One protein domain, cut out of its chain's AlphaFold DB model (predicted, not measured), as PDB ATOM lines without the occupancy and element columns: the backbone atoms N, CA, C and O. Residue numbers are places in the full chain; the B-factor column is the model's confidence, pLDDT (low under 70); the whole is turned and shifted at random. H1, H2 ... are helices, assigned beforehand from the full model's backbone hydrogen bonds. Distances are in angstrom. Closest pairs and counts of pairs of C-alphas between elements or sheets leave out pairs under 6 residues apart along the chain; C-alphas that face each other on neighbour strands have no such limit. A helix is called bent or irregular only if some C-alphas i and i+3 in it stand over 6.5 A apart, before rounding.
ATOM      1  N   ASP A  77     563.714 659.654 706.511       65.62
ATOM      2  CA  ASP A  77     564.726 660.300 707.352       65.62
ATOM      3  C   ASP A  77     564.670 659.841 708.823       65.62
ATOM      4  O   ASP A  77     565.672 659.927 709.532       65.62
ATOM      5  N   ASP A  78     563.539 659.284 709.272       61.38
ATOM      6  CA  ASP A  78     563.338 658.830 710.656       61.38
ATOM      7  C   ASP A  78     563.739 657.357 710.868       61.38
ATOM      8  O   ASP A  78     563.926 656.902 712.001       61.38
ATOM      9  N   VAL A  79     563.949 656.607 709.779       64.31
ATOM     10  CA  VAL A  79     564.326 655.184 709.810       64.31
ATOM     11  C   VAL A  79     565.632 654.933 710.589       64.31
ATOM     12  O   VAL A  79     565.656 654.010 711.409       64.31
ATOM     13  N   PRO A  80     566.717 655.721 710.427       73.56
ATOM     14  CA  PRO A  80     567.946 655.515 711.196       73.56
ATOM     15  C   PRO A  80     567.773 655.757 712.702       73.56
ATOM     16  O   PRO A  80     568.338 655.015 713.509       73.56
ATOM     17  N   ALA A  81     566.988 656.769 713.089       71.44
ATOM     18  CA  ALA A  81     566.716 657.082 714.492       71.44
ATOM     19  C   ALA A  81     565.894 655.968 715.152       71.44
ATOM     20  O   ALA A  81     566.230 655.507 716.246       71.44
ATOM     21  N   PHE A  82     564.886 655.471 714.434       69.06
ATOM     22  CA  PHE A  82     564.057 654.350 714.856       69.06
ATOM     23  C   PHE A  82     564.884 653.073 715.082       69.06
ATOM     24  O   PHE A  82     564.849 652.491 716.166       69.06
ATOM     25  N   ILE A  83     565.715 652.685 714.105       78.12
ATOM     26  CA  ILE A  83     566.613 651.524 714.236       78.12
ATOM     27  C   ILE A  83     567.551 651.700 715.438       78.12
ATOM     28  O   ILE A  83     567.764 650.754 716.199       78.12
ATOM     29  N   GLY A  84     568.094 652.905 715.637       77.56
ATOM     30  CA  GLY A  84     568.954 653.217 716.779       77.56
ATOM     31  C   GLY A  84     568.263 652.986 718.125       77.56
ATOM     32  O   GLY A  84     568.849 652.377 719.027       77.56
ATOM     33  N   GLN A  85     567.004 653.409 718.249       76.69
ATOM     34  CA  GLN A  85     566.215 653.211 719.460       76.69
ATOM     35  C   GLN A  85     565.918 651.726 719.707       76.69
ATOM     36  O   GLN A  85     566.234 651.215 720.783       76.69
ATOM     37  N   THR A  86     565.424 650.998 718.700       77.00
ATOM     38  CA  THR A  86     565.121 649.563 718.834       77.00
ATOM     39  C   THR A  86     566.366 648.744 719.185       77.00
ATOM     40  O   THR A  86     566.315 647.858 720.038       77.00
ATOM     41  N   VAL A  87     567.519 649.049 718.580       82.38
ATOM     42  CA  VAL A  87     568.787 648.379 718.913       82.38
ATOM     43  C   VAL A  87     569.192 648.649 720.362       82.38
ATOM     44  O   VAL A  87     569.696 647.746 721.031       82.38
ATOM     45  N   THR A  88     568.968 649.863 720.861       85.56
ATOM     46  CA  THR A  88     569.270 650.222 722.253       85.56
ATOM     47  C   THR A  88     568.384 649.449 723.229       85.56
ATOM     48  O   THR A  88     568.891 648.857 724.182       85.56
ATOM     49  N   GLU A  89     567.081 649.374 722.957       80.75
ATOM     50  CA  GLU A  89     566.119 648.622 723.770       80.75
ATOM     51  C   GLU A  89     566.444 647.122 723.797       80.75
ATOM     52  O   GLU A  89     566.496 646.510 724.866       80.75
ATOM     53  N   LEU A  90     566.752 646.530 722.638       87.12
ATOM     54  CA  LEU A  90     567.128 645.118 722.543       87.12
ATOM     55  C   LEU A  90     568.441 644.811 723.272       87.12
ATOM     56  O   LEU A  90     568.556 643.761 723.907       87.12
ATOM     57  N   ARG A  91     569.427 645.718 723.222       87.81
ATOM     58  CA  ARG A  91     570.676 645.575 723.988       87.81
ATOM     59  C   ARG A  91     570.416 645.613 725.489       87.81
ATOM     60  O   ARG A  91     570.899 644.731 726.193       87.81
ATOM     61  N   ALA A  92     569.606 646.559 725.962       87.12
ATOM     62  CA  ALA A  92     569.244 646.649 727.375       87.12
ATOM     63  C   ALA A  92     568.503 645.388 727.854       87.12
ATOM     64  O   ALA A  92     568.815 644.841 728.912       87.12
ATOM     65  N   ALA A  93     567.569 644.870 727.052       85.75
ATOM     66  CA  ALA A  93     566.863 643.627 727.358       85.75
ATOM     67  C   ALA A  93     567.810 642.414 727.398       85.75
ATOM     68  O   ALA A  93     567.688 641.554 728.275       85.75
ATOM     69  N   LEU A  94     568.779 642.348 726.480       90.25
ATOM     70  CA  LEU A  94     569.786 641.288 726.451       90.25
ATOM     71  C   LEU A  94     570.707 641.342 727.677       90.25
ATOM     72  O   LEU A  94     570.983 640.305 728.281       90.25
ATOM     73  N   GLU A  95     571.158 642.535 728.064       87.56
ATOM     74  CA  GLU A  95     571.970 642.744 729.264       87.56
ATOM     75  C   GLU A  95     571.204 642.366 730.535       87.56
ATOM     76  O   GLU A  95     571.742 641.642 731.376       87.56
ATOM     77  N   ALA A  96     569.932 642.758 730.641       86.81
ATOM     78  CA  ALA A  96     569.069 642.356 731.746       86.81
ATOM     79  C   ALA A  96     568.912 640.827 731.802       86.81
ATOM     80  O   ALA A  96     569.087 640.221 732.857       86.81
ATOM     81  N   ALA A  97     568.666 640.170 730.663       86.31
ATOM     82  CA  ALA A  97     568.582 638.712 730.591       86.31
ATOM     83  C   ALA A  97     569.902 638.023 730.986       86.31
ATOM     84  O   ALA A  97     569.886 636.972 731.634       86.31
ATOM     85  N   ALA A  98     571.049 638.604 730.622       87.12
ATOM     86  CA  ALA A  98     572.358 638.111 731.035       87.12
ATOM     87  C   ALA A  98     572.583 638.279 732.546       87.12
ATOM     88  O   ALA A  98     573.086 637.355 733.189       87.12
ATOM     89  N   ALA A  99     572.171 639.410 733.124       83.19
ATOM     90  CA  ALA A  99     572.220 639.645 734.565       83.19
ATOM     91  C   ALA A  99     571.334 638.645 735.324       83.19
ATOM     92  O   ALA A  99     571.818 637.969 736.227       83.19
ATOM     93  N   TYR A 100     570.093 638.424 734.876       82.12
ATOM     94  CA  TYR A 100     569.205 637.419 735.468       82.12
ATOM     95  C   TYR A 100     569.783 636.001 735.419       82.12
ATOM     96  O   TYR A 100     569.578 635.221 736.350       82.12
ATOM     97  N   LYS A 101     570.514 635.641 734.356       84.44
ATOM     98  CA  LYS A 101     571.214 634.347 734.289       84.44
ATOM     99  C   LYS A 101     572.331 634.254 735.327       84.44
ATOM    100  O   LYS A 101     572.397 633.238 736.018       84.44
ATOM    101  N   ARG A 102     573.153 635.300 735.473       78.00
ATOM    102  CA  ARG A 102     574.206 635.363 736.503       78.00
ATOM    103  C   ARG A 102     573.614 635.261 737.908       78.00
ATOM    104  O   ARG A 102     574.051 634.419 738.690       78.00
ATOM    105  N   ASP A 103     572.549 636.005 738.186       78.38
ATOM    106  CA  ASP A 103     571.836 635.932 739.464       78.38
ATOM    107  C   ASP A 103     571.261 634.536 739.711       78.38
ATOM    108  O   ASP A 103     571.402 633.973 740.795       78.38
ATOM    109  N   ALA A 104     570.649 633.912 738.704       77.56
ATOM    110  CA  ALA A 104     570.126 632.556 738.834       77.56
ATOM    111  C   ALA A 104     571.236 631.523 739.108       77.56
ATOM    112  O   ALA A 104     571.035 630.588 739.888       77.56
ATOM    113  N   GLU A 105     572.410 631.667 738.493       75.81
ATOM    114  CA  GLU A 105     573.578 630.817 738.749       75.81
ATOM    115  C   GLU A 105     574.132 631.012 740.160       75.81
ATOM    116  O   GLU A 105     574.365 630.029 740.870       75.81
ATOM    117  N   ARG A 106     574.234 632.265 740.599       68.50
ATOM    118  CA  ARG A 106     574.581 632.672 741.961       68.50
ATOM    119  C   ARG A 106     573.626 632.063 742.991       68.50
ATOM    120  O   ARG A 106     574.068 631.382 743.918       68.50
ATOM    121  N   TYR A 107     572.314 632.161 742.771       69.94
ATOM    122  CA  TYR A 107     571.307 631.495 743.604       69.94
ATOM    123  C   TYR A 107     571.443 629.965 743.587       69.94
ATOM    124  O   TYR A 107     571.285 629.322 744.627       69.94
ATOM    125  N   ARG A 108     571.768 629.348 742.442       70.88
ATOM    126  CA  ARG A 108     572.018 627.895 742.355       70.88
ATOM    127  C   ARG A 108     573.278 627.469 743.108       70.88
ATOM    128  O   ARG A 108     573.297 626.350 743.620       70.88
ATOM    129  N   LEU A 109     574.322 628.294 743.155       63.59
ATOM    130  CA  LEU A 109     575.530 628.034 743.946       63.59
ATOM    131  C   LEU A 109     575.238 628.150 745.442       63.59
ATOM    132  O   LEU A 109     575.532 627.211 746.181       63.59
ATOM    133  N   LEU A 110     574.549 629.215 745.859       61.69
ATOM    134  CA  LEU A 110     574.080 629.392 747.237       61.69
ATOM    135  C   LEU A 110     573.218 628.213 747.712       61.69
ATOM    136  O   LEU A 110     573.373 627.740 748.834       61.69
ATOM    137  N   ARG A 111     572.337 627.683 746.852       59.97
ATOM    138  CA  ARG A 111     571.500 626.519 747.197       59.97
ATOM    139  C   ARG A 111     572.256 625.192 747.212       59.97
ATOM    140  O   ARG A 111     571.904 624.319 748.000       59.97
ATOM    141  N   ARG A 112     573.240 625.007 746.323       59.38
ATOM    142  CA  ARG A 112     574.068 623.785 746.269       59.38
ATOM    143  C   ARG A 112     575.093 623.734 747.397       59.38
ATOM    144  O   ARG A 112     575.460 622.647 747.825       59.38
ATOM    145  N   GLY A 113     575.508 624.889 747.903       49.47
ATOM    146  CA  GLY A 113     576.278 625.021 749.126       49.47
ATOM    147  C   GLY A 113     575.405 625.511 750.268       49.47
ATOM    148  O   GLY A 113     575.625 626.630 750.714       49.47
ATOM    149  N   GLN A 114     574.468 624.692 750.776       49.00
ATOM    150  CA  GLN A 114     573.916 624.872 752.129       49.00
ATOM    151  C   GLN A 114     575.070 624.917 753.155       49.00
ATOM    152  O   GLN A 114     575.412 623.945 753.817       49.00
ATOM    153  N   GLU A 129     576.399 641.985 749.937       55.69
ATOM    154  CA  GLU A 129     577.552 642.449 749.151       55.69
ATOM    155  C   GLU A 129     578.844 641.632 749.372       55.69
ATOM    156  O   GLU A 129     579.534 641.295 748.421       55.69
ATOM    157  N   GLN A 130     579.155 641.217 750.606       59.91
ATOM    158  CA  GLN A 130     580.366 640.426 750.891       59.91
ATOM    159  C   GLN A 130     580.236 638.970 750.426       59.91
ATOM    160  O   GLN A 130     581.216 638.328 750.047       59.91
ATOM    161  N   LEU A 131     579.012 638.439 750.469       63.69
ATOM    162  CA  LEU A 131     578.674 637.161 749.850       63.69
ATOM    163  C   LEU A 131     578.674 637.297 748.318       63.69
ATOM    164  O   LEU A 131     578.908 636.319 747.603       63.69
ATOM    165  N   ASP A 132     578.417 638.509 747.823       63.22
ATOM    166  CA  ASP A 132     578.447 638.863 746.419       63.22
ATOM    167  C   ASP A 132     579.840 638.836 745.819       63.22
ATOM    168  O   ASP A 132     580.082 638.011 744.929       63.22
ATOM    169  N   ASP A 133     580.767 639.558 746.432       70.75
ATOM    170  CA  ASP A 133     582.170 639.583 746.034       70.75
ATOM    171  C   ASP A 133     582.826 638.190 746.098       70.75
ATOM    172  O   ASP A 133     583.611 637.808 745.226       70.75
ATOM    173  N   ALA A 134     582.487 637.383 747.112       69.94
ATOM    174  CA  ALA A 134     583.079 636.056 747.293       69.94
ATOM    175  C   ALA A 134     582.654 635.050 746.207       69.94
ATOM    176  O   ALA A 134     583.444 634.183 745.818       69.94
ATOM    177  N   ILE A 135     581.413 635.148 745.715       67.62
ATOM    178  CA  ILE A 135     580.908 634.276 744.645       67.62
ATOM    179  C   ILE A 135     581.485 634.695 743.291       67.62
ATOM    180  O   ILE A 135     581.894 633.826 742.518       67.62
ATOM    181  N   ASP A 136     581.587 635.998 743.030       74.50
ATOM    182  CA  ASP A 136     582.156 636.513 741.781       74.50
ATOM    183  C   ASP A 136     583.648 636.155 741.654       74.50
ATOM    184  O   ASP A 136     584.109 635.743 740.581       74.50
ATOM    185  N   ALA A 137     584.388 636.183 742.768       74.25
ATOM    186  CA  ALA A 137     585.770 635.710 742.826       74.25
ATOM    187  C   ALA A 137     585.897 634.204 742.509       74.25
ATOM    188  O   ALA A 137     586.784 633.804 741.753       74.25
ATOM    189  N   GLN A 138     584.995 633.360 743.028       72.69
ATOM    190  CA  GLN A 138     584.993 631.921 742.726       72.69
ATOM    191  C   GLN A 138     584.612 631.604 741.276       72.69
ATOM    192  O   GLN A 138     585.153 630.663 740.691       72.69
ATOM    193  N   LEU A 139     583.669 632.350 740.696       70.88
ATOM    194  CA  LEU A 139     583.284 632.187 739.293       70.88
ATOM    195  C   LEU A 139     584.433 632.569 738.356       70.88
ATOM    196  O   LEU A 139     584.687 631.839 737.400       70.88
ATOM    197  N   SER A 140     585.161 633.642 738.674       74.19
ATOM    198  CA  SER A 140     586.331 634.079 737.902       74.19
ATOM    199  C   SER A 140     587.457 633.037 737.928       74.19
ATOM    200  O   SER A 140     587.952 632.648 736.874       74.19
ATOM    201  N   GLN A 141     587.781 632.478 739.100       69.94
ATOM    202  CA  GLN A 141     588.806 631.426 739.226       69.94
ATOM    203  C   GLN A 141     588.484 630.173 738.393       69.94
ATOM    204  O   GLN A 141     589.367 629.589 737.774       69.94
ATOM    205  N   ARG A 142     587.207 629.774 738.312       64.38
ATOM    206  CA  ARG A 142     586.796 628.620 737.494       64.38
ATOM    207  C   ARG A 142     586.833 628.871 735.992       64.38
ATOM    208  O   ARG A 142     586.912 627.909 735.234       64.38
ATOM    209  N   GLN A 143     586.711 630.122 735.559       59.19
ATOM    210  CA  GLN A 143     586.826 630.466 734.142       59.19
ATOM    211  C   GLN A 143     588.289 630.474 733.681       59.19
ATOM    212  O   GLN A 143     588.550 630.109 732.540       59.19
ATOM    213  N   GLU A 144     589.232 630.805 734.565       58.94
ATOM    214  CA  GLU A 144     590.673 630.781 734.271       58.94
ATOM    215  C   GLU A 144     591.258 629.357 734.243       58.94
ATOM    216  O   GLU A 144     592.120 629.069 733.422       58.94
ATOM    217  N   GLU A 145     590.758 628.435 735.073       53.59
ATOM    218  CA  GLU A 145     591.199 627.023 735.088       53.59
ATOM    219  C   GLU A 145     590.673 626.187 733.900       53.59
ATOM    220  O   GLU A 145     591.097 625.046 733.708       53.59
ATOM    221  N   GLY A 146     589.726 626.727 733.124       52.22
ATOM    222  CA  GLY A 146     589.107 626.068 731.969       52.22
ATOM    223  C   GLY A 146     589.564 626.583 730.599       52.22
ATOM    224  O   GLY A 146     588.991 626.148 729.596       52.22
ATOM    225  N   SER A 147     590.536 627.503 730.553       47.00
ATOM    226  CA  SER A 147     591.170 628.014 729.326       47.00
ATOM    227  C   SER A 147     592.514 627.347 729.053       47.00
ATOM    228  O   SER A 147     592.911 627.397 727.866       47.00
TER     229      SER A 147
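AT A GLANCE: This is residues 77 to 114 and 129 to 147 of the 147 residues of the protein "Bacteriophage protein" of Burkholderia multivorans (strain ATCC 17616 / 249) (UniProt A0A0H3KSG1). One long helix, H1, makes the length of the domain, and a shorter helix, H2, passes crosswise near its far end, with its middle close to H1. Residues 77 to 101 of H1 stick out as a long free arm. The printed part has 57 residues with two named helices, H1 then H2, and is all helix. It is extended, with a radius of gyration of the C-alphas of 17.4 A and spans of 56 by 26 by 18 A.

HOW THE PARTS SIT: H1, residues 77 to 112, and H2, residues 129 to 144, are close but not clearly touching; their closest C-alphas, those of Arg 106 and Ile 135, are 7.1 A apart. Their lines are about perpendicular, at 83 degrees. Residues 140 to 147, of which 140 to 144 belong to H2, stand free. Each O i to N i+4 pair of H2 is within hydrogen-bond range, and 31 of 32 in H1.

IN THESE COORDINATES: H1 begins at C-alpha 77 (564.726, 660.300, 707.352) and is 54.2 A long. It is irregular, but only just: C-alphas 77 and 80 are 6.9 A apart. H2, 23.0 A long, ends at C-alpha 144 (590.673, 630.781, 734.271).

THE WHOLE: The C-alphas farthest apart, of Asp 77 and Gln 114, are 57.8 A apart. Residues 115 to 128 are not printed; the gap across this cut is 18.2 A between C-alphas 114 and 129. Mean pLDDT of the printed part is 71.6, with 25 residues under 70, among them 109 to 114 and 141 to 147.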